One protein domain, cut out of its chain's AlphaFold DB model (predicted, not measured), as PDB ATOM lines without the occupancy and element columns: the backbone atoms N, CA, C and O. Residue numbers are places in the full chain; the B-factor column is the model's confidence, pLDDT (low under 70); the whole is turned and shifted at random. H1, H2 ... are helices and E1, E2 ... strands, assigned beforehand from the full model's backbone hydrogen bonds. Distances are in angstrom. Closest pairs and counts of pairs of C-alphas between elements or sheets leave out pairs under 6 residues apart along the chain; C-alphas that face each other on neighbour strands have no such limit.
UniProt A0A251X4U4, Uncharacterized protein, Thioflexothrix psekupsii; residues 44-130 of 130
ATOM      1  N   LEU A  44     138.959 133.179 126.605       96.06
ATOM      2  CA  LEU A  44     137.785 132.945 127.439       96.06
ATOM      3  C   LEU A  44     136.507 133.229 126.651       96.06
ATOM      4  O   LEU A  44     136.450 134.141 125.828       96.06
ATOM      5  N   ALA A  45     135.484 132.415 126.892       95.94
ATOM      6  CA  ALA A  45     134.226 132.464 126.169       95.94
ATOM      7  C   ALA A  45     133.044 132.361 127.124       95.94
ATOM      8  O   ALA A  45     133.019 131.469 127.972       95.94
ATOM      9  N   TYR A  46     132.033 133.201 126.924       97.31
ATOM     10  CA  TYR A  46     130.721 133.006 127.538       97.31
ATOM     11  C   TYR A  46     129.721 132.475 126.521       97.31
ATOM     12  O   TYR A  46     129.622 132.998 125.414       97.31
ATOM     13  N   ILE A  47     128.947 131.464 126.913       96.94
ATOM     14  CA  ILE A  47     127.782 130.988 126.164       96.94
ATOM     15  C   ILE A  47     126.620 130.915 127.147       96.94
ATOM     16  O   ILE A  47     126.680 130.135 128.096       96.94
ATOM     17  N   SER A  48     125.591 131.738 126.950       96.00
ATOM     18  CA  SER A  48     124.494 131.851 127.915       96.00
ATOM     19  C   SER A  48     123.200 132.363 127.280       96.00
ATOM     20  O   SER A  48     123.220 133.034 126.249       96.00
ATOM     21  N   SER A  49     122.076 132.084 127.937       96.06
ATOM     22  CA  SER A  49     120.806 132.764 127.690       96.06
ATOM     23  C   SER A  49     120.690 133.996 128.580       96.06
ATOM     24  O   SER A  49     121.078 133.953 129.748       96.06
ATOM     25  N   LYS A  50     120.050 135.066 128.093       95.06
ATOM     26  CA  LYS A  50     119.750 136.247 128.931       95.06
ATOM     27  C   LYS A  50     118.871 135.925 130.146       95.06
ATOM     28  O   LYS A  50     118.919 136.658 131.126       95.06
ATOM     29  N   GLN A  51     118.055 134.869 130.084       94.44
ATOM     30  CA  GLN A  51     117.160 134.460 131.170       94.44
ATOM     31  C   GLN A  51     117.297 132.970 131.508       94.44
ATOM     32  O   GLN A  51     116.282 132.313 131.714       94.44
ATOM     33  N   ASP A  52     118.522 132.424 131.536       94.31
ATOM     34  CA  ASP A  52     118.784 131.004 131.848       94.31
ATOM     35  C   ASP A  52     117.877 130.475 132.977       94.31
ATOM     36  O   ASP A  52     117.912 130.966 134.112       94.31
ATOM     37  N   ALA A  53     117.056 129.471 132.651       92.06
ATOM     38  CA  ALA A  53     116.010 128.980 133.541       92.06
ATOM     39  C   ALA A  53     116.564 128.373 134.837       92.06
ATOM     40  O   ALA A  53     115.897 128.410 135.872       92.06
ATOM     41  N   THR A  54     117.783 127.828 134.814       91.62
ATOM     42  CA  THR A  54     118.407 127.243 136.005       91.62
ATOM     43  C   THR A  54     118.785 128.340 136.985       91.62
ATOM     44  O   THR A  54     118.501 128.223 138.176       91.62
ATOM     45  N   ILE A  55     119.382 129.430 136.500       89.56
ATOM     46  CA  ILE A  55     119.746 130.567 137.350       89.56
ATOM     47  C   ILE A  55     118.478 131.278 137.835       89.56
ATOM     48  O   ILE A  55     118.339 131.522 139.032       89.56
ATOM     49  N   ALA A  56     117.519 131.522 136.936       88.94
ATOM     50  CA  ALA A  56     116.230 132.129 137.268       88.94
ATOM     51  C   ALA A  56     115.455 131.363 138.350       88.94
ATOM     52  O   ALA A  56     114.823 131.984 139.202       88.94
ATOM     53  N   ALA A  57     115.511 130.028 138.341       88.12
ATOM     54  CA  ALA A  57     114.780 129.207 139.299       88.12
ATOM     55  C   ALA A  57     115.480 129.047 140.658       88.12
ATOM     56  O   ALA A  57     114.800 128.799 141.653       88.12
ATOM     57  N   ASN A  58     116.814 129.138 140.714       84.25
ATOM     58  CA  ASN A  58     117.579 128.687 141.884       84.25
ATOM     59  C   ASN A  58     118.382 129.784 142.587       84.25
ATOM     60  O   ASN A  58     118.814 129.565 143.719       84.25
ATOM     61  N   LEU A  59     118.600 130.938 141.951       79.31
ATOM     62  CA  LEU A  59     119.445 131.996 142.499       79.31
ATOM     63  C   LEU A  59     118.680 133.320 142.641       79.31
ATOM     64  O   LEU A  59     118.007 133.757 141.701       79.31
ATOM     65  N   PRO A  60     118.808 134.010 143.792       77.44
ATOM     66  CA  PRO A  60     118.438 135.417 143.887       77.44
ATOM     67  C   PRO A  60     119.206 136.213 142.820       77.44
ATOM     68  O   PRO A  60     120.425 136.099 142.744       77.44
ATOM     69  N   GLY A  61     118.504 136.990 141.989       79.25
ATOM     70  CA  GLY A  61     119.122 137.770 140.904       79.25
ATOM     71  C   GLY A  61     119.074 137.128 139.510       79.25
ATOM     72  O   GLY A  61     119.654 137.668 138.575       79.25
ATOM     73  N   GLY A  62     118.365 136.009 139.327       86.00
ATOM     74  CA  GLY A  62     118.090 135.465 137.995       86.00
ATOM     75  C   GLY A  62     117.100 136.294 137.150       86.00
ATOM     76  O   GLY A  62     116.692 137.396 137.520       86.00
ATOM     77  N   GLY A  63     116.688 135.765 135.991       86.88
ATOM     78  CA  GLY A  63     115.724 136.439 135.108       86.88
ATOM     79  C   GLY A  63     116.279 137.741 134.497       86.88
ATOM     80  O   GLY A  63     117.421 137.749 134.041       86.88
ATOM     81  N   PRO A  64     115.509 138.848 134.455       90.06
ATOM     82  CA  PRO A  64     115.967 140.104 133.854       90.06
ATOM     83  C   PRO A  64     117.223 140.703 134.497       90.06
ATOM     84  O   PRO A  64     118.010 141.328 133.790       90.06
ATOM     85  N   THR A  65     117.422 140.508 135.807       91.06
ATOM     86  CA  THR A  65     118.615 140.993 136.517       91.06
ATOM     87  C   THR A  65     119.868 140.300 135.995       91.06
ATOM     88  O   THR A  65     120.773 140.985 135.535       91.06
ATOM     89  N   LEU A  66     119.872 138.963 135.924       92.00
ATOM     90  CA  LEU A  66     120.950 138.198 135.287       92.00
ATOM     91  C   LEU A  66     121.249 138.708 133.876       92.00
ATOM     92  O   LEU A  66     122.409 138.845 133.508       92.00
ATOM     93  N   GLY A  67     120.211 138.975 133.082       94.31
ATOM     94  CA  GLY A  67     120.382 139.478 131.724       94.31
ATOM     95  C   GLY A  67     121.122 140.816 131.670       94.31
ATOM     96  O   GLY A  67     121.970 140.989 130.800       94.31
ATOM     97  N   ALA A  68     120.832 141.743 132.586       94.38
ATOM     98  CA  ALA A  68     121.527 143.028 132.665       94.38
ATOM     99  C   ALA A  68     123.003 142.847 133.055       94.38
ATOM    100  O   ALA A  68     123.880 143.287 132.313       94.38
ATOM    101  N   GLU A  69     123.261 142.108 134.136       94.62
ATOM    102  CA  GLU A  69     124.611 141.816 134.644       94.62
ATOM    103  C   GLU A  69     125.469 141.077 133.603       94.62
ATOM    104  O   GLU A  69     126.632 141.399 133.375       94.62
ATOM    105  N   LEU A  70     124.880 140.106 132.895       95.62
ATOM    106  CA  LEU A  70     125.553 139.361 131.832       95.62
ATOM    107  C   LEU A  70     125.995 140.277 130.686       95.62
ATOM    108  O   LEU A  70     127.092 140.108 130.156       95.62
ATOM    109  N   ILE A  71     125.143 141.216 130.272       96.69
ATOM    110  CA  ILE A  71     125.464 142.141 129.181       96.69
ATOM    111  C   ILE A  71     126.549 143.131 129.607       96.69
ATOM    112  O   ILE A  71     127.447 143.406 128.811       96.69
ATOM    113  N   GLU A  72     126.504 143.614 130.847       96.88
ATOM    114  CA  GLU A  72     127.542 144.475 131.415       96.88
ATOM    115  C   GLU A  72     128.897 143.758 131.472       96.88
ATOM    116  O   GLU A  72     129.863 144.225 130.862       96.88
ATOM    117  N   ALA A  73     128.949 142.561 132.063       97.06
ATOM    118  CA  ALA A  73     130.173 141.768 132.155       97.06
ATOM    119  C   ALA A  73     130.756 141.416 130.773       97.06
ATOM    120  O   ALA A  73     131.970 141.462 130.564       97.06
ATOM    121  N   VAL A  74     129.901 141.080 129.798       98.00
ATOM    122  CA  VAL A  74     130.328 140.824 128.413       98.00
ATOM    123  C   VAL A  74     130.925 142.076 127.776       98.00
ATOM    124  O   VAL A  74     131.944 141.973 127.088       98.00
ATOM    125  N   ALA A  75     130.301 143.241 127.965       98.06
ATOM    126  CA  ALA A  75     130.790 144.494 127.404       98.06
ATOM    127  C   ALA A  75     132.148 144.883 128.003       98.06
ATOM    128  O   ALA A  75     133.057 145.248 127.256       98.06
ATOM    129  N   GLU A  76     132.304 144.739 129.319       97.56
ATOM    130  CA  GLU A  76     133.555 145.010 130.022       97.56
ATOM    131  C   GLU A  76     134.684 144.089 129.541       97.56
ATOM    132  O   GLU A  76     135.696 144.565 129.021       97.56
ATOM    133  N   LEU A  77     134.492 142.766 129.619       98.19
ATOM    134  CA  LEU A  77     135.514 141.793 129.220       98.19
ATOM    135  C   LEU A  77     135.883 141.937 127.742       98.19
ATOM    136  O   LEU A  77     137.055 141.812 127.376       98.19
ATOM    137  N   LYS A  78     134.906 142.237 126.876       97.81
ATOM    138  CA  LYS A  78     135.175 142.473 125.454       97.81
ATOM    139  C   LYS A  78     135.962 143.759 125.223       97.81
ATOM    140  O   LYS A  78     136.829 143.770 124.352       97.81
ATOM    141  N   GLY A  79     135.665 144.819 125.971       97.88
ATOM    142  CA  GLY A  79     136.389 146.086 125.900       97.88
ATOM    143  C   GLY A  79     137.847 145.948 126.338       97.88
ATOM    144  O   GLY A  79     138.737 146.470 125.669       97.88
ATOM    145  N   THR A  80     138.096 145.197 127.411       97.31
ATOM    146  CA  THR A  80     139.438 145.000 127.982       97.31
ATOM    147  C   THR A  80     140.264 143.967 127.206       97.31
ATOM    148  O   THR A  80     141.481 144.103 127.067       97.31
ATOM    149  N   HIS A  81     139.620 142.929 126.663       97.12
ATOM    150  CA  HIS A  81     140.283 141.802 126.001       97.12
ATOM    151  C   HIS A  81     139.693 141.499 124.611       97.12
ATOM    152  O   HIS A  81     139.231 140.379 124.360       97.12
ATOM    153  N   PRO A  82     139.736 142.457 123.664       95.19
ATOM    154  CA  PRO A  82     139.014 142.367 122.393       95.19
ATOM    155  C   PRO A  82     139.425 141.178 121.515       95.19
ATOM    156  O   PRO A  82     138.588 140.657 120.783       95.19
ATOM    157  N   ASP A  83     140.662 140.696 121.620       93.81
ATOM    158  CA  ASP A  83     141.160 139.584 120.796       93.81
ATOM    159  C   ASP A  83     141.070 138.214 121.491       93.81
ATOM    160  O   ASP A  83     141.370 137.178 120.894       93.81
ATOM    161  N   ARG A  84     140.693 138.192 122.779       95.56
ATOM    162  CA  ARG A  84     140.786 136.994 123.637       95.56
ATOM    163  C   ARG A  84     139.499 136.652 124.377       95.56
ATOM    164  O   ARG A  84     139.381 135.536 124.882       95.56
ATOM    165  N   PHE A  85     138.532 137.566 124.382       97.62
ATOM    166  CA  PHE A  85     137.188 137.337 124.883       97.62
ATOM    167  C   PHE A  85     136.143 137.530 123.782       97.62
ATOM    168  O   PHE A  85     136.133 138.539 123.064       97.62
ATOM    169  N   ASN A  86     135.227 136.568 123.684       98.00
ATOM    170  CA  ASN A  86     133.997 136.686 122.909       98.00
ATOM    171  C   ASN A  86     132.846 135.965 123.618       98.00
ATOM    172  O   ASN A  86     133.052 135.070 124.436       98.00
ATOM    173  N   SER A  87     131.618 136.318 123.254       98.19
ATOM    174  CA  SER A  87     130.406 135.771 123.860       98.19
ATOM    175  C   SER A  87     129.388 135.305 122.822       98.19
ATOM    176  O   SER A  87     129.246 135.916 121.768       98.19
ATOM    177  N   LEU A  88     128.616 134.274 123.142       98.19
ATOM    178  CA  LEU A  88     127.481 133.805 122.355       98.19
ATOM    179  C   LEU A  88     126.230 133.838 123.237       98.19
ATOM    180  O   LEU A  88     126.025 132.943 124.056       98.19
ATOM    181  N   ILE A  89     125.437 134.904 123.114       97.94
ATOM    182  CA  ILE A  89     124.339 135.203 124.044       97.94
ATOM    183  C   ILE A  89     122.988 135.108 123.335       97.94
ATOM    184  O   ILE A  89     122.676 135.940 122.492       97.94
ATOM    185  N   SER A  90     122.150 134.126 123.661       97.00
ATOM    186  CA  SER A  90     120.819 134.057 123.044       97.00
ATOM    187  C   SER A  90     119.767 134.813 123.850       97.00
ATOM    188  O   SER A  90     119.856 134.975 125.073       97.00
ATOM    189  N   ASN A  91     118.703 135.221 123.163       93.81
ATOM    190  CA  ASN A  91     117.428 135.459 123.830       93.81
ATOM    191  C   ASN A  91     116.857 134.131 124.362       93.81
ATOM    192  O   ASN A  91     117.151 133.065 123.820       93.81
ATOM    193  N   GLY A  92     116.011 134.205 125.390       92.06
ATOM    194  CA  GLY A  92     115.334 133.043 125.976       92.06
ATOM    195  C   GLY A  92     115.939 132.584 127.300       92.06
ATOM    196  O   GLY A  92     116.579 133.373 127.997       92.06
ATOM    197  N   ASP A  93     115.680 131.322 127.634       94.38
ATOM    198  CA  ASP A  93     115.919 130.703 128.942       94.38
ATOM    199  C   ASP A  93     116.622 129.332 128.863       94.38
ATOM    200  O   ASP A  93     116.661 128.578 129.839       94.38
ATOM    201  N   ASP A  94     117.214 129.012 127.709       93.75
ATOM    202  CA  ASP A  94     117.959 127.774 127.482       93.75
ATOM    203  C   ASP A  94     119.151 127.621 128.442       93.75
ATOM    204  O   ASP A  94     119.818 128.592 128.797       93.75
ATOM    205  N   HIS A  95     119.461 126.367 128.785       91.62
ATOM    206  CA  HIS A  95     120.596 125.984 129.626       91.62
ATOM    207  C   HIS A  95     121.391 124.844 128.970       91.62
ATOM    208  O   HIS A  95     120.811 123.927 128.379       91.62
ATOM    209  N   THR A  96     122.721 124.845 129.139       92.00
ATOM    210  CA  THR A  96     123.696 123.825 128.664       92.00
ATOM    211  C   THR A  96     123.823 123.657 127.142       92.00
ATOM    212  O   THR A  96     123.572 122.586 126.582       92.00
ATOM    213  N   TYR A  97     124.293 124.697 126.448       94.75
ATOM    214  CA  TYR A  97     124.370 124.685 124.983       94.75
ATOM    215  C   TYR A  97     125.221 123.569 124.383       94.75
ATOM    216  O   TYR A  97     124.780 122.922 123.437       94.75
ATOM    217  N   LEU A  98     126.398 123.300 124.949       93.38
ATOM    218  CA  LEU A  98     127.327 122.306 124.398       93.38
ATOM    219  C   LEU A  98     126.730 120.897 124.329       93.38
ATOM    220  O   LEU A  98     127.033 120.144 123.412       93.38
ATOM    221  N   ILE A  99     125.884 120.549 125.300       93.44
ATOM    222  CA  ILE A  99     125.326 119.199 125.427       93.44
ATOM    223  C   ILE A  99     123.936 119.121 124.788       93.44
ATOM    224  O   ILE A  99     123.609 118.120 124.159       93.44
ATOM    225  N   ARG A 100     123.100 120.158 124.948       94.69
ATOM    226  CA  ARG A 100     121.672 120.097 124.588       94.69
ATOM    227  C   ARG A 100     121.294 120.889 123.343       94.69
ATOM    228  O   ARG A 100     120.262 120.601 122.746       94.69
ATOM    229  N   ARG A 101     122.076 121.905 122.977       94.75
ATOM    230  CA  ARG A 101     121.724 122.899 121.948       94.75
ATOM    231  C   ARG A 101     122.893 123.178 120.996       94.75
ATOM    232  O   ARG A 101     123.054 124.295 120.519       94.75
ATOM    233  N   PHE A 102     123.718 122.167 120.719       96.44
ATOM    234  CA  PHE A 102     124.963 122.335 119.962       96.44
ATOM    235  C   PHE A 102     124.736 122.805 118.514       96.44
ATOM    236  O   PHE A 102     125.562 123.523 117.958       96.44
ATOM    237  N   ASP A 103     123.587 122.469 117.928       97.12
ATOM    238  CA  ASP A 103     123.207 122.905 116.580       97.12
ATOM    239  C   ASP A 103     122.272 124.135 116.573       97.12
ATOM    240  O   ASP A 103     121.875 124.591 115.502       97.12
ATOM    241  N   SER A 104     121.918 124.695 117.740       96.44
ATOM    242  CA  SER A 104     121.088 125.906 117.811       96.44
ATOM    243  C   SER A 104     121.813 127.108 117.214       96.44
ATOM    244  O   SER A 104     123.025 127.249 117.374       96.44
ATOM    245  N   VAL A 105     121.049 127.987 116.563       97.25
ATOM    246  CA  VAL A 105     121.543 129.220 115.939       97.25
ATOM    247  C   VAL A 105     121.316 130.404 116.872       97.25
ATOM    248  O   VAL A 105     120.212 130.569 117.379       97.25
ATOM    249  N   ILE A 106     122.360 131.208 117.069       97.44
ATOM    250  CA  ILE A 106     122.373 132.426 117.882       97.44
ATOM    251  C   ILE A 106     123.139 133.496 117.107       97.44
ATOM    252  O   ILE A 106     124.264 133.254 116.660       97.44
ATOM    253  N   GLY A 107     122.548 134.670 116.906       95.94
ATOM    254  CA  GLY A 107     123.174 135.786 116.196       95.94
ATOM    255  C   GLY A 107     123.684 135.408 114.801       95.94
ATOM    256  O   GLY A 107     124.735 135.883 114.372       95.94
ATOM    257  N   GLY A 108     122.984 134.497 114.115       96.88
ATOM    258  CA  GLY A 108     123.313 134.043 112.760       96.88
ATOM    259  C   GLY A 108     124.383 132.947 112.643       96.88
ATOM    260  O   GLY A 108     124.715 132.572 111.521       96.88
ATOM    261  N   THR A 109     124.903 132.397 113.746       97.50
ATOM    262  CA  THR A 109     125.828 131.244 113.734       97.50
ATOM    263  C   THR A 109     125.311 130.111 114.611       97.50
ATOM    264  O   THR A 109     124.617 130.361 115.593       97.50
ATOM    265  N   SER A 110     125.647 128.856 114.296       97.62
ATOM    266  CA  SER A 110     125.377 127.759 115.229       97.62
ATOM    267  C   SER A 110     126.384 127.756 116.380       97.62
ATOM    268  O   SER A 110     127.534 128.168 116.202       97.62
ATOM    269  N   VAL A 111     125.983 127.241 117.547       97.69
ATOM    270  CA  VAL A 111     126.894 127.028 118.689       97.69
ATOM    271  C   VAL A 111     128.113 126.211 118.250       97.69
ATOM    272  O   VAL A 111     129.252 126.594 118.514       97.69
ATOM    273  N   LYS A 112     127.881 125.125 117.506       98.06
ATOM    274  CA  LYS A 112     128.923 124.282 116.919       98.06
ATOM    275  C   LYS A 112     129.907 125.062 116.053       98.06
ATOM    276  O   LYS A 112     131.112 124.899 116.235       98.06
ATOM    277  N   GLN A 113     129.417 125.872 115.113       98.25
ATOM    278  CA  GLN A 113     130.297 126.635 114.228       98.25
ATOM    279  C   GLN A 113     131.087 127.681 115.014       98.25
ATOM    280  O   GLN A 113     132.295 127.781 114.847       98.25
ATOM    281  N   TRP A 114     130.438 128.384 115.941       97.88
ATOM    282  CA  TRP A 114     131.091 129.411 116.751       97.88
ATOM    283  C   TRP A 114     132.242 128.857 117.608       97.88
ATOM    284  O   TRP A 114     133.284 129.493 117.746       97.88
ATOM    285  N   ILE A 115     132.090 127.643 118.147       96.81
ATOM    286  CA  ILE A 115     133.160 126.945 118.879       96.81
ATOM    287  C   ILE A 115     134.260 126.465 117.935       96.81
ATOM    288  O   ILE A 115     135.437 126.537 118.285       96.81
ATOM    289  N   ALA A 116     133.904 125.981 116.742       97.25
ATOM    290  CA  ALA A 116     134.900 125.631 115.736       97.25
ATOM    291  C   ALA A 116     135.759 126.854 115.368       97.25
ATOM    292  O   ALA A 116     136.979 126.726 115.298       97.25
ATOM    293  N   ASP A 117     135.145 128.034 115.236       97.00
ATOM    294  CA  ASP A 117     135.849 129.294 114.979       97.00
ATOM    295  C   ASP A 117     136.764 129.679 116.157       97.00
ATOM    296  O   ASP A 117     137.911 130.073 115.942       97.00
ATOM    297  N   MET A 118     136.309 129.496 117.406       95.12
ATOM    298  CA  MET A 118     137.139 129.697 118.604       95.12
ATOM    299  C   MET A 118     138.385 128.803 118.604       95.12
ATOM    300  O   MET A 118     139.482 129.271 118.914       95.12
ATOM    301  N   ILE A 119     138.221 127.517 118.270       95.00
ATOM    302  CA  ILE A 119     139.306 126.522 118.260       95.00
ATOM    303  C   ILE A 119     140.282 126.782 117.111       95.00
ATOM    304  O   ILE A 119     141.491 126.674 117.303       95.00
ATOM    305  N   ALA A 120     139.768 127.111 115.923       94.69
ATOM    306  CA  ALA A 120     140.596 127.444 114.768       94.69
ATOM    307  C   ALA A 120     141.442 128.700 115.027       94.69
ATOM    308  O   ALA A 120     142.566 128.800 114.535       94.69
ATOM    309  N   GLY A 121     140.912 129.625 115.833       85.88
ATOM    310  CA  GLY A 121     141.512 130.923 116.086       85.88
ATOM    311  C   GLY A 121     141.364 131.861 114.885       85.88
ATOM    312  O   GLY A 121     141.254 131.441 113.734       85.88
ATOM    313  N   GLY A 122     141.362 133.166 115.159       82.56
ATOM    314  CA  GLY A 122     141.286 134.209 114.135       82.56
ATOM    315  C   GLY A 122     139.989 135.014 114.171       82.56
ATOM    316  O   GLY A 122     139.205 134.935 115.112       82.56
ATOM    317  N   GLU A 123     139.784 135.818 113.128       88.81
ATOM    318  CA  GLU A 123     138.787 136.900 113.103       88.81
ATOM    319  C   GLU A 123     137.328 136.423 113.017       88.81
ATOM    320  O   GLU A 123     136.409 137.189 113.299       88.81
ATOM    321  N   ALA A 124     137.093 135.161 112.639       93.56
ATOM    322  CA  ALA A 124     135.742 134.605 112.536       93.56
ATOM    323  C   ALA A 124     135.065 134.442 113.909       93.56
ATOM    324  O   ALA A 124     133.840 134.555 114.018       93.56
ATOM    325  N   TRP A 125     135.856 134.224 114.968       96.69
ATOM    326  CA  TRP A 125     135.346 134.095 116.326       96.69
ATOM    327  C   TRP A 125     135.028 135.476 116.908       96.69
ATOM    328  O   TRP A 125     135.894 136.184 117.423       96.69
ATOM    329  N   MET A 126     133.760 135.866 116.806       96.88
ATOM    330  CA  MET A 126     133.257 137.167 117.249       96.88
ATOM    331  C   MET A 126     132.113 137.006 118.239       96.88
ATOM    332  O   MET A 126     131.340 136.054 118.134       96.88
ATOM    333  N   SER A 127     131.928 137.975 119.135       97.62
ATOM    334  CA  SER A 127     130.721 138.029 119.954       97.62
ATOM    335  C   SER A 127     129.458 138.099 119.088       97.62
ATOM    336  O   SER A 127     129.392 138.852 118.112       97.62
ATOM    337  N   ARG A 128     128.447 137.313 119.456       97.69
ATOM    338  CA  ARG A 128     127.136 137.245 118.803       97.69
ATOM    339  C   ARG A 128     126.043 137.285 119.865       97.69
ATOM    340  O   ARG A 128     126.194 136.703 120.940       97.69
ATOM    341  N   SER A 129     124.948 137.962 119.547       96.38
ATOM    342  CA  SER A 129     123.736 137.965 120.359       96.38
ATOM    343  C   SER A 129     122.508 138.043 119.469       96.38
ATOM    344  O   SER A 129     122.583 138.634 118.392       96.38
ATOM    345  N   ASP A 130     121.397 137.492 119.954       91.19
ATOM    346  CA  ASP A 130     120.047 137.824 119.473       91.19
ATOM    347  C   ASP A 130     119.404 138.924 120.326       91.19
ATOM    348  O   ASP A 130     119.901 139.178 121.452       91.19
TER     349      ASP A 130
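What this domain is: This is residues 44 to 130 of the 130 residues of an uncharacterized protein of Thioflexothrix psekupsii (UniProt A0A251X4U4). What is built round what? A two-strand parallel sheet, E1 beside E2, makes the middle; the long helix H2 covers one face, H3 and H4 lie over the other, and H1 sits beyond one end of the strands. Near the end of the chain, residues 128 to 129 pair in parallel with residues 88 to 89 of E2. What is the make-up? The printed part has 87 residues, in the order E1 H1 H2 E2 H3 H4, class mixed, helices and strands. It is compact, with a radius of gyration of the C-alphas of 12.8 A and spans of 37 by 29 by 18 A.

How they stand to each other: How do the strands pair? E1, residues 44 to 49, and E2, residues 85 to 90, are parallel at 11 degrees, with N 88 and O 46 2.8 A apart, within hydrogen-bond range. What joins them? H1, residues 53 to 58, and H2, residues 64 to 80, complete a strand-helix-strand unit, two parallel neighbour strands with helices between, whose crossover is right-handed. The closest C-alphas of H2 and E2 are those of Lys 78 and Phe 85, 5.5 A. What of the others? H3, residues 97 to 100, and H4, residues 111 to 120, only just touch, with 3 pairs of C-alphas within 8 A, the closest Tyr 97 and Val 111 at 7.2 A. H2 is apart from both. Every O i to N i+4 pair is within hydrogen-bond range in H1, H2 and H4; H3 is too short for one.

Where its parts are: Where does E1 begin? C-alpha 44 is at (137.785, 132.945, 127.439), and E1 spans 17.0 A, E2 16.8 A. How long are the helices? H2 spans 24.7 A, H4 14.3 A, H1 8.5 A and H3 5.3 A; H4 ends with C-alpha 120 at (140.596, 127.444, 114.768).

The domain as a whole: How large is it? The two C-alphas farthest apart, of Pro 60 and Gly 122, are 37.5 A apart. Is it whole and confident? The printed part has no cut and no long link, and no printed residue is under 70 in pLDDT.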